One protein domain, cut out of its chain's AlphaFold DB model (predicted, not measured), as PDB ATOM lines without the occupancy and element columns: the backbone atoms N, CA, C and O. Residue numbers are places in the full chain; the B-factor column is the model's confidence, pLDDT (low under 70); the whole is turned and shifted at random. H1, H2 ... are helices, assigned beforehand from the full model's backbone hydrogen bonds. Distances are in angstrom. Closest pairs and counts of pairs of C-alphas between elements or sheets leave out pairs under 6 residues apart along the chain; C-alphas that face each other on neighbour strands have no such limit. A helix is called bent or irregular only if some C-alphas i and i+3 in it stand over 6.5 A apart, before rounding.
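This is residues 2 to 75 and 105 to 134 of the 453 residues of an uncharacterized protein of Zootermopsis nevadensis (UniProt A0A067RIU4). Two long helices, H1 and H4, make a V: they pack together near the end of H1 and the beginning of H4, and their far ends, residues 2 to 34 and 122 to 134, stick out free. Short H2 sits at the point of the V, and residues 64 to 75, of which 64 belongs to H3, stick out as a loose tail. Look for 104 printed residues with four named helices, H1, H2, H3, H4 in that order, and no named strand: the class is all helix. The whole is extended, with a radius of gyration of the C-alphas of 23.8 A and spans of 87 by 34 by 23 A.

Start at H1, residues 2 to 51, and look at its residues 35 to 50, which alone touch residues 105 to 117 of H4, residues 105 to 134. Their closest C-alphas, those of Gly 42 and Thr 113, are 4.4 A apart, and the helices run opposite ways at a steep tilt of 40 degrees. H4 has a kink of 30 degrees near residue 116, but is neither bent nor irregular, only just: C-alphas 117 and 120 are 6.1 A apart. H2, residues 53 to 57, touches H1, closest at the C-alphas of Gly 49 and Gly 56, 3.5 A apart, and H4, closest at those of Gly 56 and Asn 112, 7.2 A. H3, residues 61 to 64, is apart from H1 and H4; it and H2 meet only through their link. In H1 and H2 every O i to N i+4 pair is within hydrogen-bond range, in H4 23 of 26; H3 is too short for such a pair.

Find C-alpha 2 at (228.041, 179.142, 122.659); from there H1 runs 74.5 A to C-alpha 51 at (217.194, 210.491, 189.371). H2 is 6.3 A and H3 4.7 A long. H4 runs 43.3 A to C-alpha 134 at (194.476, 193.589, 153.862).

The two C-alphas farthest apart, those of Tyr 2 and Arg 75, are 87.2 A apart. Residues 76 to 104 are not printed; C-alphas 75 and 105 stand 20.0 A apart across this cut, which lies in the link from H3 to H4. The links H1 to H2 and H2 to H3 are tight. The model's pLDDT is under 70 at residues 2 to 15 and 65 to 75.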
ATOM      1  N   TYR A   2     228.906 179.619 121.564       52.03
ATOM      2  CA  TYR A   2     228.041 179.142 122.659       52.03
ATOM      3  C   TYR A   2     228.568 179.420 124.083       52.03
ATOM      4  O   TYR A   2     227.795 179.756 124.973       52.03
ATOM      5  N   VAL A   3     229.890 179.374 124.291       47.56
ATOM      6  CA  VAL A   3     230.509 179.618 125.612       47.56
ATOM      7  C   VAL A   3     230.353 181.075 126.065       47.56
ATOM      8  O   VAL A   3     230.101 181.319 127.238       47.56
ATOM      9  N   LYS A   4     230.392 182.034 125.126       60.09
ATOM     10  CA  LYS A   4     230.236 183.469 125.423       60.09
ATOM     11  C   LYS A   4     228.810 183.808 125.894       60.09
ATOM     12  O   LYS A   4     228.633 184.559 126.840       60.09
ATOM     13  N   SER A   5     227.803 183.149 125.312       61.47
ATOM     14  CA  SER A   5     226.390 183.294 125.702       61.47
ATOM     15  C   SER A   5     226.099 182.775 127.119       61.47
ATOM     16  O   SER A   5     225.267 183.332 127.832       61.47
ATOM     17  N   ILE A   6     226.810 181.732 127.565       59.66
ATOM     18  CA  ILE A   6     226.648 181.173 128.916       59.66
ATOM     19  C   ILE A   6     227.359 182.046 129.958       59.66
ATOM     20  O   ILE A   6     226.788 182.303 131.017       59.66
ATOM     21  N   THR A   7     228.555 182.561 129.656       55.84
ATOM     22  CA  THR A   7     229.254 183.500 130.550       55.84
ATOM     23  C   THR A   7     228.520 184.829 130.689       55.84
ATOM     24  O   THR A   7     228.435 185.342 131.801       55.84
ATOM     25  N   ASP A   8     227.910 185.341 129.619       63.62
ATOM     26  CA  ASP A   8     227.149 186.597 129.673       63.62
ATOM     27  C   ASP A   8     225.837 186.430 130.472       63.62
ATOM     28  O   ASP A   8     225.448 187.324 131.223       63.62
ATOM     29  N   LYS A   9     225.196 185.250 130.414       60.56
ATOM     30  CA  LYS A   9     224.020 184.923 131.246       60.56
ATOM     31  C   LYS A   9     224.361 184.693 132.723       60.56
ATOM     32  O   LYS A   9     223.598 185.104 133.592       60.56
ATOM     33  N   LEU A  10     225.505 184.076 133.027       54.56
ATOM     34  CA  LEU A  10     225.971 183.899 134.410       54.56
ATOM     35  C   LEU A  10     226.430 185.223 135.036       54.56
ATOM     36  O   LEU A  10     226.141 185.473 136.204       54.56
ATOM     37  N   ALA A  11     227.081 186.098 134.265       56.75
ATOM     38  CA  ALA A  11     227.481 187.427 134.723       56.75
ATOM     39  C   ALA A  11     226.274 188.337 135.020       56.75
ATOM     40  O   ALA A  11     226.335 189.136 135.956       56.75
ATOM     41  N   MET A  12     225.159 188.187 134.290       58.50
ATOM     42  CA  MET A  12     223.924 188.919 134.593       58.50
ATOM     43  C   MET A  12     223.255 188.467 135.898       58.50
ATOM     44  O   MET A  12     222.858 189.327 136.681       58.50
ATOM     45  N   ASN A  13     223.213 187.164 136.199       57.94
ATOM     46  CA  ASN A  13     222.638 186.684 137.466       57.94
ATOM     47  C   ASN A  13     223.494 187.056 138.692       57.94
ATOM     48  O   ASN A  13     222.955 187.432 139.730       57.94
ATOM     49  N   TYR A  14     224.826 187.055 138.571       58.53
ATOM     50  CA  TYR A  14     225.708 187.500 139.662       58.53
ATOM     51  C   TYR A  14     225.569 188.998 139.983       58.53
ATOM     52  O   TYR A  14     225.780 189.414 141.126       58.53
ATOM     53  N   GLY A  15     225.206 189.818 138.991       69.12
ATOM     54  CA  GLY A  15     224.948 191.245 139.188       69.12
ATOM     55  C   GLY A  15     223.697 191.519 140.029       69.12
ATOM     56  O   GLY A  15     223.685 192.466 140.821       69.12
ATOM     57  N   GLU A  16     222.661 190.688 139.898       78.75
ATOM     58  CA  GLU A  16     221.446 190.781 140.715       78.75
ATOM     59  C   GLU A  16     221.685 190.294 142.148       78.75
ATOM     60  O   GLU A  16     221.268 190.964 143.096       78.75
ATOM     61  N   ASP A  17     222.466 189.225 142.323       81.31
ATOM     62  CA  ASP A  17     222.861 188.724 143.644       81.31
ATOM     63  C   ASP A  17     223.693 189.746 144.430       81.31
ATOM     64  O   ASP A  17     223.498 189.924 145.635       81.31
ATOM     65  N   ALA A  18     224.604 190.461 143.763       83.12
ATOM     66  CA  ALA A  18     225.396 191.512 144.399       83.12
ATOM     67  C   ALA A  18     224.509 192.668 144.889       83.12
ATOM     68  O   ALA A  18     224.638 193.096 146.039       83.12
ATOM     69  N   LYS A  19     223.554 193.123 144.064       85.56
ATOM     70  CA  LYS A  19     222.587 194.164 144.447       85.56
ATOM     71  C   LYS A  19     221.689 193.703 145.595       85.56
ATOM     72  O   LYS A  19     221.506 194.455 146.552       85.56
ATOM     73  N   MET A  20     221.176 192.471 145.544       85.12
ATOM     74  CA  MET A  20     220.343 191.908 146.610       85.12
ATOM     75  C   MET A  20     221.113 191.821 147.935       85.12
ATOM     76  O   MET A  20     220.576 192.199 148.976       85.12
ATOM     77  N   ARG A  21     222.386 191.407 147.911       85.69
ATOM     78  CA  ARG A  21     223.250 191.392 149.105       85.69
ATOM     79  C   ARG A  21     223.465 192.790 149.675       85.69
ATOM     80  O   ARG A  21     223.357 192.955 150.886       85.69
ATOM     81  N   THR A  22     223.726 193.797 148.840       88.62
ATOM     82  CA  THR A  22     223.873 195.187 149.305       88.62
ATOM     83  C   THR A  22     222.589 195.697 149.954       88.62
ATOM     84  O   THR A  22     222.645 196.283 151.035       88.62
ATOM     85  N   VAL A  23     221.428 195.422 149.351       88.75
ATOM     86  CA  VAL A  23     220.125 195.788 149.926       88.75
ATOM     87  C   VAL A  23     219.909 195.078 151.263       88.75
ATOM     88  O   VAL A  23     219.577 195.736 152.247       88.75
ATOM     89  N   LEU A  24     220.169 193.772 151.345       84.94
ATOM     90  CA  LEU A  24     220.012 193.002 152.580       84.94
ATOM     91  C   LEU A  24     220.937 193.506 153.698       84.94
ATOM     92  O   LEU A  24     220.489 193.672 154.830       84.94
ATOM     93  N   LEU A  25     222.202 193.802 153.382       90.19
ATOM     94  CA  LEU A  25     223.159 194.371 154.334       90.19
ATOM     95  C   LEU A  25     222.723 195.759 154.809       90.19
ATOM     96  O   LEU A  25     222.795 196.038 156.004       90.19
ATOM     97  N   SER A  26     222.221 196.607 153.907       92.06
ATOM     98  CA  SER A  26     221.695 197.925 154.278       92.06
ATOM     99  C   SER A  26     220.476 197.811 155.199       92.06
ATOM    100  O   SER A  26     220.402 198.502 156.213       92.06
ATOM    101  N   LEU A  27     219.569 196.870 154.919       89.19
ATOM    102  CA  LEU A  27     218.387 196.617 155.737       89.19
ATOM    103  C   LEU A  27     218.770 196.081 157.122       89.19
ATOM    104  O   LEU A  27     218.237 196.540 158.132       89.19
ATOM    105  N   ALA A  28     219.720 195.146 157.182       86.81
ATOM    106  CA  ALA A  28     220.243 194.616 158.435       86.81
ATOM    107  C   ALA A  28     220.919 195.718 159.264       86.81
ATOM    108  O   ALA A  28     220.630 195.846 160.452       86.81
ATOM    109  N   ALA A  29     221.745 196.565 158.641       93.19
ATOM    110  CA  ALA A  29     222.411 197.679 159.311       93.19
ATOM    111  C   ALA A  29     221.409 198.695 159.886       93.19
ATOM    112  O   ALA A  29     221.524 199.079 161.049       93.19
ATOM    113  N   VAL A  30     220.386 199.077 159.111       92.62
ATOM    114  CA  VAL A  30     219.309 199.968 159.576       92.62
ATOM    115  C   VAL A  30     218.542 199.336 160.735       92.62
ATOM    116  O   VAL A  30     218.267 200.000 161.734       92.62
ATOM    117  N   THR A  31     218.245 198.040 160.646       86.19
ATOM    118  CA  THR A  31     217.530 197.307 161.698       86.19
ATOM    119  C   THR A  31     218.339 197.277 162.994       86.19
ATOM    120  O   THR A  31     217.826 197.656 164.045       86.19
ATOM    121  N   VAL A  32     219.622 196.909 162.928       89.94
ATOM    122  CA  VAL A  32     220.525 196.882 164.092       89.94
ATOM    123  C   VAL A  32     220.687 198.276 164.699       89.94
ATOM    124  O   VAL A  32     220.588 198.424 165.915       89.94
ATOM    125  N   SER A  33     220.868 199.311 163.874       93.06
ATOM    126  CA  SER A  33     220.961 200.702 164.335       93.06
ATOM    127  C   SER A  33     219.679 201.158 165.047       93.06
ATOM    128  O   SER A  33     219.733 201.772 166.116       93.06
ATOM    129  N   THR A  34     218.514 200.779 164.522       89.12
ATOM    130  CA  THR A  34     217.211 201.079 165.134       89.12
ATOM    131  C   THR A  34     217.045 200.371 166.484       89.12
ATOM    132  O   THR A  34     216.614 200.976 167.461       89.12
ATOM    133  N   PHE A  35     217.450 199.104 166.594       87.75
ATOM    134  CA  PHE A  35     217.427 198.400 167.880       87.75
ATOM    135  C   PHE A  35     218.394 199.007 168.900       87.75
ATOM    136  O   PHE A  35     218.038 199.155 170.070       87.75
ATOM    137  N   LEU A  36     219.595 199.399 168.465       92.12
ATOM    138  CA  LEU A  36     220.589 200.024 169.334       92.12
ATOM    139  C   LEU A  36     220.105 201.383 169.860       92.12
ATOM    140  O   LEU A  36     220.268 201.677 171.040       92.12
ATOM    141  N   THR A  37     219.459 202.191 169.016       92.44
ATOM    142  CA  THR A  37     218.882 203.479 169.438       92.44
ATOM    143  C   THR A  37     217.748 203.299 170.449       92.44
ATOM    144  O   THR A  37     217.740 203.998 171.461       92.44
ATOM    145  N   PHE A  38     216.849 202.322 170.273       89.56
ATOM    146  CA  PHE A  38     215.825 202.018 171.284       89.56
ATOM    147  C   PHE A  38     216.413 201.522 172.607       89.56
ATOM    148  O   PHE A  38     215.932 201.913 173.672       89.56
ATOM    149  N   LEU A  39     217.470 200.707 172.555       89.12
ATOM    150  CA  LEU A  39     218.173 200.258 173.756       89.12
ATOM    151  C   LEU A  39     218.778 201.446 174.516       89.12
ATOM    152  O   LEU A  39     218.599 201.552 175.728       89.12
ATOM    153  N   LEU A  40     219.440 202.362 173.803       92.81
ATOM    154  CA  LEU A  40     220.014 203.570 174.396       92.81
ATOM    155  C   LEU A  40     218.931 204.460 175.017       92.81
ATOM    156  O   LEU A  40     219.092 204.873 176.160       92.81
ATOM    157  N   LEU A  41     217.798 204.676 174.339       91.62
ATOM    158  CA  LEU A  41     216.664 205.427 174.897       91.62
ATOM    159  C   LEU A  41     216.093 204.772 176.166       91.62
ATOM    160  O   LEU A  41     215.785 205.469 177.136       91.62
ATOM    161  N   GLY A  42     216.002 203.438 176.192       90.69
ATOM    162  CA  GLY A  42     215.584 202.681 177.373       90.69
ATOM    163  C   GLY A  42     216.532 202.848 178.554       90.69
ATOM    164  O   GLY A  42     216.080 203.125 179.667       90.69
ATOM    165  N   ILE A  43     217.841 202.770 178.306       91.81
ATOM    166  CA  ILE A  43     218.873 203.004 179.324       91.81
ATOM    167  C   ILE A  43     218.824 204.455 179.816       91.81
ATOM    168  O   ILE A  43     218.810 204.682 181.026       91.81
ATOM    169  N   THR A  44     218.736 205.442 178.919       93.44
ATOM    170  CA  THR A  44     218.642 206.861 179.293       93.44
ATOM    171  C   THR A  44     217.420 207.120 180.166       93.44
ATOM    172  O   THR A  44     217.550 207.762 181.208       93.44
ATOM    173  N   LYS A  45     216.245 206.576 179.822       91.81
ATOM    174  CA  LYS A  45     215.061 206.692 180.686       91.81
ATOM    175  C   LYS A  45     215.254 205.982 182.017       91.81
ATOM    176  O   LYS A  45     214.835 206.521 183.035       91.81
ATOM    177  N   ALA A  46     215.859 204.798 182.038       91.69
ATOM    178  CA  ALA A  46     216.111 204.085 183.284       91.69
ATOM    179  C   ALA A  46     217.010 204.902 184.226       91.69
ATOM    180  O   ALA A  46     216.694 205.021 185.408       91.69
ATOM    181  N   ILE A  47     218.067 205.533 183.699       93.62
ATOM    182  CA  ILE A  47     218.938 206.446 184.455       93.62
ATOM    183  C   ILE A  47     218.146 207.671 184.933       93.62
ATOM    184  O   ILE A  47     218.177 207.990 186.120       93.62
ATOM    185  N   LEU A  48     217.368 208.317 184.056       93.50
ATOM    186  CA  LEU A  48     216.516 209.448 184.441       93.50
ATOM    187  C   LEU A  48     215.475 209.062 185.495       93.50
ATOM    188  O   LEU A  48     215.204 209.859 186.380       93.50
ATOM    189  N   GLY A  49     214.930 207.848 185.447       91.75
ATOM    190  CA  GLY A  49     213.988 207.325 186.435       91.75
ATOM    191  C   GLY A  49     214.620 207.048 187.799       91.75
ATOM    192  O   GLY A  49     213.931 207.135 188.815       91.75
ATOM    193  N   LEU A  50     215.927 206.761 187.844       89.75
ATOM    194  CA  LEU A  50     216.684 206.680 189.097       89.75
ATOM    195  C   LEU A  50     216.878 208.064 189.731       89.75
ATOM    196  O   LEU A  50     216.830 208.170 190.956       89.75
ATOM    197  N   CYS A  51     217.066 209.105 188.912       95.31
ATOM    198  CA  CYS A  51     217.194 210.491 189.371       95.31
ATOM    199  C   CYS A  51     215.835 211.136 189.703       95.31
ATOM    200  O   CYS A  51     215.718 211.851 190.693       95.31
ATOM    201  N   TYR A  52     214.808 210.858 188.896       93.44
ATOM    202  CA  TYR A  52     213.482 211.475 188.932       93.44
ATOM    203  C   TYR A  52     212.395 210.385 188.877       93.44
ATOM    204  O   TYR A  52     212.007 209.941 187.789       93.44
ATOM    205  N   PRO A  53     211.870 209.946 190.037       87.06
ATOM    206  CA  PRO A  53     210.906 208.847 190.118       87.06
ATOM    207  C   PRO A  53     209.653 209.033 189.252       87.06
ATOM    208  O   PRO A  53     209.114 208.048 188.745       87.06
ATOM    209  N   ASP A  54     209.207 210.274 189.050       88.69
ATOM    210  CA  ASP A  54     208.022 210.588 188.246       88.69
ATOM    211  C   ASP A  54     208.243 210.281 186.759       88.69
ATOM    212  O   ASP A  54     207.411 209.628 186.128       88.69
ATOM    213  N   ILE A  55     209.420 210.627 186.222       89.25
ATOM    214  CA  ILE A  55     209.827 210.288 184.848       89.25
ATOM    215  C   ILE A  55     209.960 208.771 184.696       89.25
ATOM    216  O   ILE A  55     209.550 208.193 183.687       89.25
ATOM    217  N   GLY A  56     210.496 208.111 185.725       87.81
ATOM    218  CA  GLY A  56     210.627 206.659 185.762       87.81
ATOM    219  C   GLY A  56     209.290 205.918 185.787       87.81
ATOM    220  O   GLY A  56     209.254 204.752 185.404       87.81
ATOM    221  N   ASN A  57     208.206 206.551 186.239       88.75
ATOM    222  CA  ASN A  57     206.864 205.961 186.271       88.75
ATOM    223  C   ASN A  57     206.025 206.303 185.036       88.75
ATOM    224  O   ASN A  57     205.039 205.619 184.762       88.75
ATOM    225  N   TRP A  58     206.404 207.332 184.280       88.19
ATOM    226  CA  TRP A  58     205.650 207.783 183.118       88.19
ATOM    227  C   TRP A  58     205.557 206.682 182.049       88.19
ATOM    228  O   TRP A  58     206.577 206.183 181.577       88.19
ATOM    229  N   GLY A  59     204.350 206.255 181.676       86.12
ATOM    230  CA  GLY A  59     204.102 205.178 180.709       86.12
ATOM    231  C   GLY A  59     204.113 203.763 181.303       86.12
ATOM    232  O   GLY A  59     203.537 202.853 180.707       86.12
ATOM    233  N   LEU A  60     204.706 203.556 182.488       85.19
ATOM    234  CA  LEU A  60     204.573 202.291 183.230       85.19
ATOM    235  C   LEU A  60     203.220 202.180 183.937       85.19
ATOM    236  O   LEU A  60     202.759 201.079 184.237       85.19
ATOM    237  N   ASP A  61     202.561 203.309 184.169       83.56
ATOM    238  CA  ASP A  61     201.202 203.396 184.690       83.56
ATOM    239  C   ASP A  61     200.193 202.632 183.819       83.56
ATOM    240  O   ASP A  61     199.284 202.005 184.360       83.56
ATOM    241  N   VAL A  62     200.401 202.578 182.498       80.88
ATOM    242  CA  VAL A  62     199.574 201.780 181.573       80.88
ATOM    243  C   VAL A  62     199.638 200.282 181.899       80.88
ATOM    244  O   VAL A  62     198.613 199.608 181.848       80.88
ATOM    245  N   PHE A  63     200.801 199.763 182.307       75.81
ATOM    246  CA  PHE A  63     200.939 198.365 182.744       75.81
ATOM    247  C   PHE A  63     200.482 198.169 184.187       75.81
ATOM    248  O   PHE A  63     199.889 197.146 184.521       75.81
ATOM    249  N   SER A  64     200.716 199.165 185.044       70.25
ATOM    250  CA  SER A  64     200.356 199.086 186.459       70.25
ATOM    251  C   SER A  64     198.843 199.106 186.701       70.25
ATOM    252  O   SER A  64     198.390 198.614 187.738       70.25
ATOM    253  N   LYS A  65     198.050 199.640 185.761       68.94
ATOM    254  CA  LYS A  65     196.578 199.578 185.796       68.94
ATOM    255  C   LYS A  65     196.027 198.149 185.732       68.94
ATOM    256  O   LYS A  65     194.899 197.934 186.140       68.94
ATOM    257  N   HIS A  66     196.814 197.176 185.268       61.56
ATOM    258  CA  HIS A  66     196.409 195.766 185.267       61.56
ATOM    259  C   HIS A  66     196.906 194.979 186.484       61.56
ATOM    260  O   HIS A  66     196.411 193.888 186.743       61.56
ATOM    261  N   THR A  67     197.852 195.513 187.261       56.00
ATOM    262  CA  THR A  67     198.373 194.853 188.473       56.00
ATOM    263  C   THR A  67     197.742 195.375 189.765       56.00
ATOM    264  O   THR A  67     198.201 195.033 190.852       56.00
ATOM    265  N   THR A  68     196.733 196.243 189.669       51.56
ATOM    266  CA  THR A  68     196.126 196.933 190.820       51.56
ATOM    267  C   THR A  68     195.222 196.032 191.664       51.56
ATOM    268  O   THR A  68     194.933 196.391 192.801       51.56
ATOM    269  N   ASP A  69     194.890 194.839 191.169       49.31
ATOM    270  CA  ASP A  69     194.090 193.845 191.893       49.31
ATOM    271  C   ASP A  69     194.925 192.865 192.729       49.31
ATOM    272  O   ASP A  69     194.372 191.940 193.315       49.31
ATOM    273  N   LEU A  70     196.252 193.033 192.817       45.94
ATOM    274  CA  LEU A  70     197.058 192.188 193.700       45.94
ATOM    275  C   LEU A  70     196.825 192.604 195.167       45.94
ATOM    276  O   LEU A  70     197.261 193.695 195.560       45.94
ATOM    277  N   PRO A  71     196.179 191.755 195.993       46.72
ATOM    278  CA  PRO A  71     195.892 192.063 197.387       46.72
ATOM    279  C   PRO A  71     197.180 192.380 198.159       46.72
ATOM    280  O   PRO A  71     198.281 191.898 197.870       46.72
ATOM    281  N   TYR A  72     197.055 193.270 199.137       47.69
ATOM    282  CA  TYR A  72     198.157 193.847 199.899       47.69
ATOM    283  C   TYR A  72     198.848 192.791 200.794       47.69
ATOM    284  O   TYR A  72     198.579 192.704 201.982       47.69
ATOM    285  N   TYR A  73     199.772 191.992 200.246       47.25
ATOM    286  CA  TYR A  73     200.664 191.136 201.045       47.25
ATOM    287  C   TYR A  73     201.908 191.914 201.468       47.25
ATOM    288  O   TYR A  73     202.890 191.981 200.729       47.25
ATOM    289  N   GLU A  74     201.877 192.520 202.647       45.19
ATOM    290  CA  GLU A  74     203.092 192.776 203.420       45.19
ATOM    291  C   GLU A  74     203.052 191.867 204.646       45.19
ATOM    292  O   GLU A  74     202.134 191.937 205.458       45.19
ATOM    293  N   ARG A  75     204.064 191.001 204.776       43.19
ATOM    294  CA  ARG A  75     204.188 189.987 205.842       43.19
ATOM    295  C   ARG A  75     204.144 190.589 207.256       43.19
ATOM    296  O   ARG A  75     203.796 189.893 208.199       43.19
ATOM    297  N   ARG A 105     213.446 199.384 192.866       83.56
ATOM    298  CA  ARG A 105     214.171 200.180 191.855       83.56
ATOM    299  C   ARG A 105     214.743 199.319 190.725       83.56
ATOM    300  O   ARG A 105     214.652 199.701 189.565       83.56
ATOM    301  N   ALA A 106     215.246 198.126 191.048       87.25
ATOM    302  CA  ALA A 106     215.751 197.175 190.057       87.25
ATOM    303  C   ALA A 106     214.670 196.733 189.053       87.25
ATOM    304  O   ALA A 106     214.905 196.739 187.846       87.25
ATOM    305  N   LYS A 107     213.457 196.417 189.529       86.69
ATOM    306  CA  LYS A 107     212.322 196.093 188.653       86.69
ATOM    307  C   LYS A 107     211.903 197.299 187.817       86.69
ATOM    308  O   LYS A 107     211.564 197.120 186.655       86.69
ATOM    309  N   GLN A 108     211.919 198.509 188.380       86.50
ATOM    310  CA  GLN A 108     211.560 199.731 187.650       86.50
ATOM    311  C   GLN A 108     212.543 200.022 186.510       86.50
ATOM    312  O   GLN A 108     212.118 200.356 185.407       86.50
ATOM    313  N   VAL A 109     213.843 199.838 186.751       88.06
ATOM    314  CA  VAL A 109     214.885 199.920 185.717       88.06
ATOM    315  C   VAL A 109     214.642 198.871 184.632       88.06
ATOM    316  O   VAL A 109     214.576 199.221 183.458       88.06
ATOM    317  N   PHE A 110     214.420 197.609 185.013       90.06
ATOM    318  CA  PHE A 110     214.161 196.528 184.059       90.06
ATOM    319  C   PHE A 110     212.922 196.789 183.191       90.06
ATOM    320  O   PHE A 110     212.995 196.705 181.967       90.06
ATOM    321  N   LEU A 111     211.796 197.162 183.806       89.19
ATOM    322  CA  LEU A 111     210.549 197.442 183.092       89.19
ATOM    323  C   LEU A 111     210.671 198.653 182.165       89.19
ATOM    324  O   LEU A 111     210.158 198.600 181.052       89.19
ATOM    325  N   ASN A 112     211.396 199.702 182.564       87.38
ATOM    326  CA  ASN A 112     211.668 200.834 181.678       87.38
ATOM    327  C   ASN A 112     212.526 200.439 180.468       87.38
ATOM    328  O   ASN A 112     212.215 200.856 179.355       87.38
ATOM    329  N   THR A 113     213.550 199.600 180.651       87.50
ATOM    330  CA  THR A 113     214.378 199.100 179.540       87.50
ATOM    331  C   THR A 113     213.565 198.226 178.581       87.50
ATOM    332  O   THR A 113     213.634 198.404 177.366       87.50
ATOM    333  N   VAL A 114     212.747 197.310 179.109       89.75
ATOM    334  CA  VAL A 114     211.911 196.404 178.301       89.75
ATOM    335  C   VAL A 114     210.779 197.153 177.592       89.75
ATOM    336  O   VAL A 114     210.418 196.797 176.469       89.75
ATOM    337  N   PHE A 115     210.229 198.208 178.197       87.75
ATOM    338  CA  PHE A 115     209.137 198.989 177.613       87.75
ATOM    339  C   PHE A 115     209.510 199.599 176.254       87.75
ATOM    340  O   PHE A 115     208.740 199.487 175.300       87.75
ATOM    341  N   PHE A 116     210.717 200.156 176.115       85.31
ATOM    342  CA  PHE A 116     211.175 200.718 174.837       85.31
ATOM    343  C   PHE A 116     211.464 199.683 173.759       85.31
ATOM    344  O   PHE A 116     211.495 200.033 172.585       85.31
ATOM    345  N   PHE A 117     211.655 198.419 174.128       83.38
ATOM    346  CA  PHE A 117     211.797 197.342 173.156       83.38
ATOM    347  C   PHE A 117     210.430 196.791 172.737       83.38
ATOM    348  O   PHE A 117     210.123 196.649 171.555       83.38
ATOM    349  N   THR A 118     209.584 196.506 173.726       86.56
ATOM    350  CA  THR A 118     208.282 195.860 173.521       86.56
ATOM    351  C   THR A 118     207.278 196.773 172.832       86.56
ATOM    352  O   THR A 118     206.540 196.306 171.969       86.56
ATOM    353  N   PHE A 119     207.254 198.069 173.152       85.81
ATOM    354  CA  PHE A 119     206.263 198.983 172.591       85.81
ATOM    355  C   PHE A 119     206.428 199.187 171.071       85.81
ATOM    356  O   PHE A 119     205.466 198.917 170.346       85.81
ATOM    357  N   PRO A 120     207.611 199.549 170.531       83.75
ATOM    358  CA  PRO A 120     207.806 199.639 169.083       83.75
ATOM    359  C   PRO A 120     207.600 198.296 168.382       83.75
ATOM    360  O   PRO A 120     206.970 198.256 167.327       83.75
ATOM    361  N   ALA A 121     208.053 197.188 168.983       85.31
ATOM    362  CA  ALA A 121     207.836 195.853 168.431       85.31
ATOM    363  C   ALA A 121     206.339 195.523 168.307       85.31
ATOM    364  O   ALA A 121     205.906 195.036 167.264       85.31
ATOM    365  N   MET A 122     205.525 195.852 169.317       87.31
ATOM    366  CA  MET A 122     204.069 195.688 169.261       87.31
ATOM    367  C   MET A 122     203.416 196.571 168.193       87.31
ATOM    368  O   MET A 122     202.496 196.118 167.508       87.31
ATOM    369  N   VAL A 123     203.878 197.814 168.024       87.31
ATOM    370  CA  VAL A 123     203.371 198.722 166.981       87.31
ATOM    371  C   VAL A 123     203.698 198.175 165.592       87.31
ATOM    372  O   VAL A 123     202.794 198.028 164.771       87.31
ATOM    373  N   VAL A 124     204.956 197.797 165.341       85.69
ATOM    374  CA  VAL A 124     205.385 197.189 164.071       85.69
ATOM    375  C   VAL A 124     204.615 195.900 163.809       85.69
ATOM    376  O   VAL A 124     204.081 195.722 162.718       85.69
ATOM    377  N   TRP A 125     204.468 195.039 164.817       91.62
ATOM    378  CA  TRP A 125     203.674 193.816 164.720       91.62
ATOM    379  C   TRP A 125     202.229 194.105 164.308       91.62
ATOM    380  O   TRP A 125     201.736 193.524 163.342       91.62
ATOM    381  N   ARG A 126     201.547 195.052 164.967       91.75
ATOM    382  CA  ARG A 126     200.175 195.440 164.596       91.75
ATOM    383  C   ARG A 126     200.094 196.000 163.174       91.75
ATOM    384  O   ARG A 126     199.157 195.664 162.445       91.75
ATOM    385  N   LEU A 127     201.063 196.808 162.748       88.88
ATOM    386  CA  LEU A 127     201.125 197.334 161.379       88.88
ATOM    387  C   LEU A 127     201.348 196.215 160.346       88.88
ATOM    388  O   LEU A 127     200.684 196.187 159.307       88.88
ATOM    389  N   CYS A 128     202.203 195.239 160.646       91.12
ATOM    390  CA  CYS A 128     202.414 194.062 159.803       91.12
ATOM    391  C   CYS A 128     201.152 193.193 159.721       91.12
ATOM    392  O   CYS A 128     200.693 192.875 158.624       91.12
ATOM    393  N   CYS A 129     200.523 192.875 160.856       91.81
ATOM    394  CA  CYS A 129     199.292 192.083 160.889       91.81
ATOM    395  C   CYS A 129     198.143 192.758 160.126       91.81
ATOM    396  O   CYS A 129     197.395 192.083 159.419       91.81
ATOM    397  N   THR A 130     197.991 194.081 160.236       90.88
ATOM    398  CA  THR A 130     196.951 194.817 159.495       90.88
ATOM    399  C   THR A 130     197.216 194.828 157.991       90.88
ATOM    400  O   THR A 130     196.272 194.668 157.213       90.88
ATOM    401  N   ARG A 131     198.480 194.935 157.553       90.06
ATOM    402  CA  ARG A 131     198.832 194.821 156.129       90.06
ATOM    403  C   ARG A 131     198.618 193.418 155.571       90.06
ATOM    404  O   ARG A 131     198.005 193.300 154.514       90.06
ATOM    405  N   ILE A 132     199.033 192.370 156.284       91.12
ATOM    406  CA  ILE A 132     198.823 190.975 155.854       91.12
ATOM    407  C   ILE A 132     197.322 190.678 155.722       91.12
ATOM    408  O   ILE A 132     196.880 190.165 154.695       91.12
ATOM    409  N   LYS A 133     196.507 191.098 156.703       90.50
ATOM    410  CA  LYS A 133     195.043 190.951 156.635       90.50
ATOM    411  C   LYS A 133     194.430 191.672 155.428       90.50
ATOM    412  O   LYS A 133     193.514 191.138 154.811       90.50
ATOM    413  N   ARG A 134     194.927 192.863 155.067       88.25
ATOM    414  CA  ARG A 134     194.476 193.589 153.862       88.25
ATOM    415  C   ARG A 134     194.910 192.899 152.567       88.25
ATOM    416  O   ARG A 134     194.121 192.867 151.629       88.25
TER     417      ARG A 134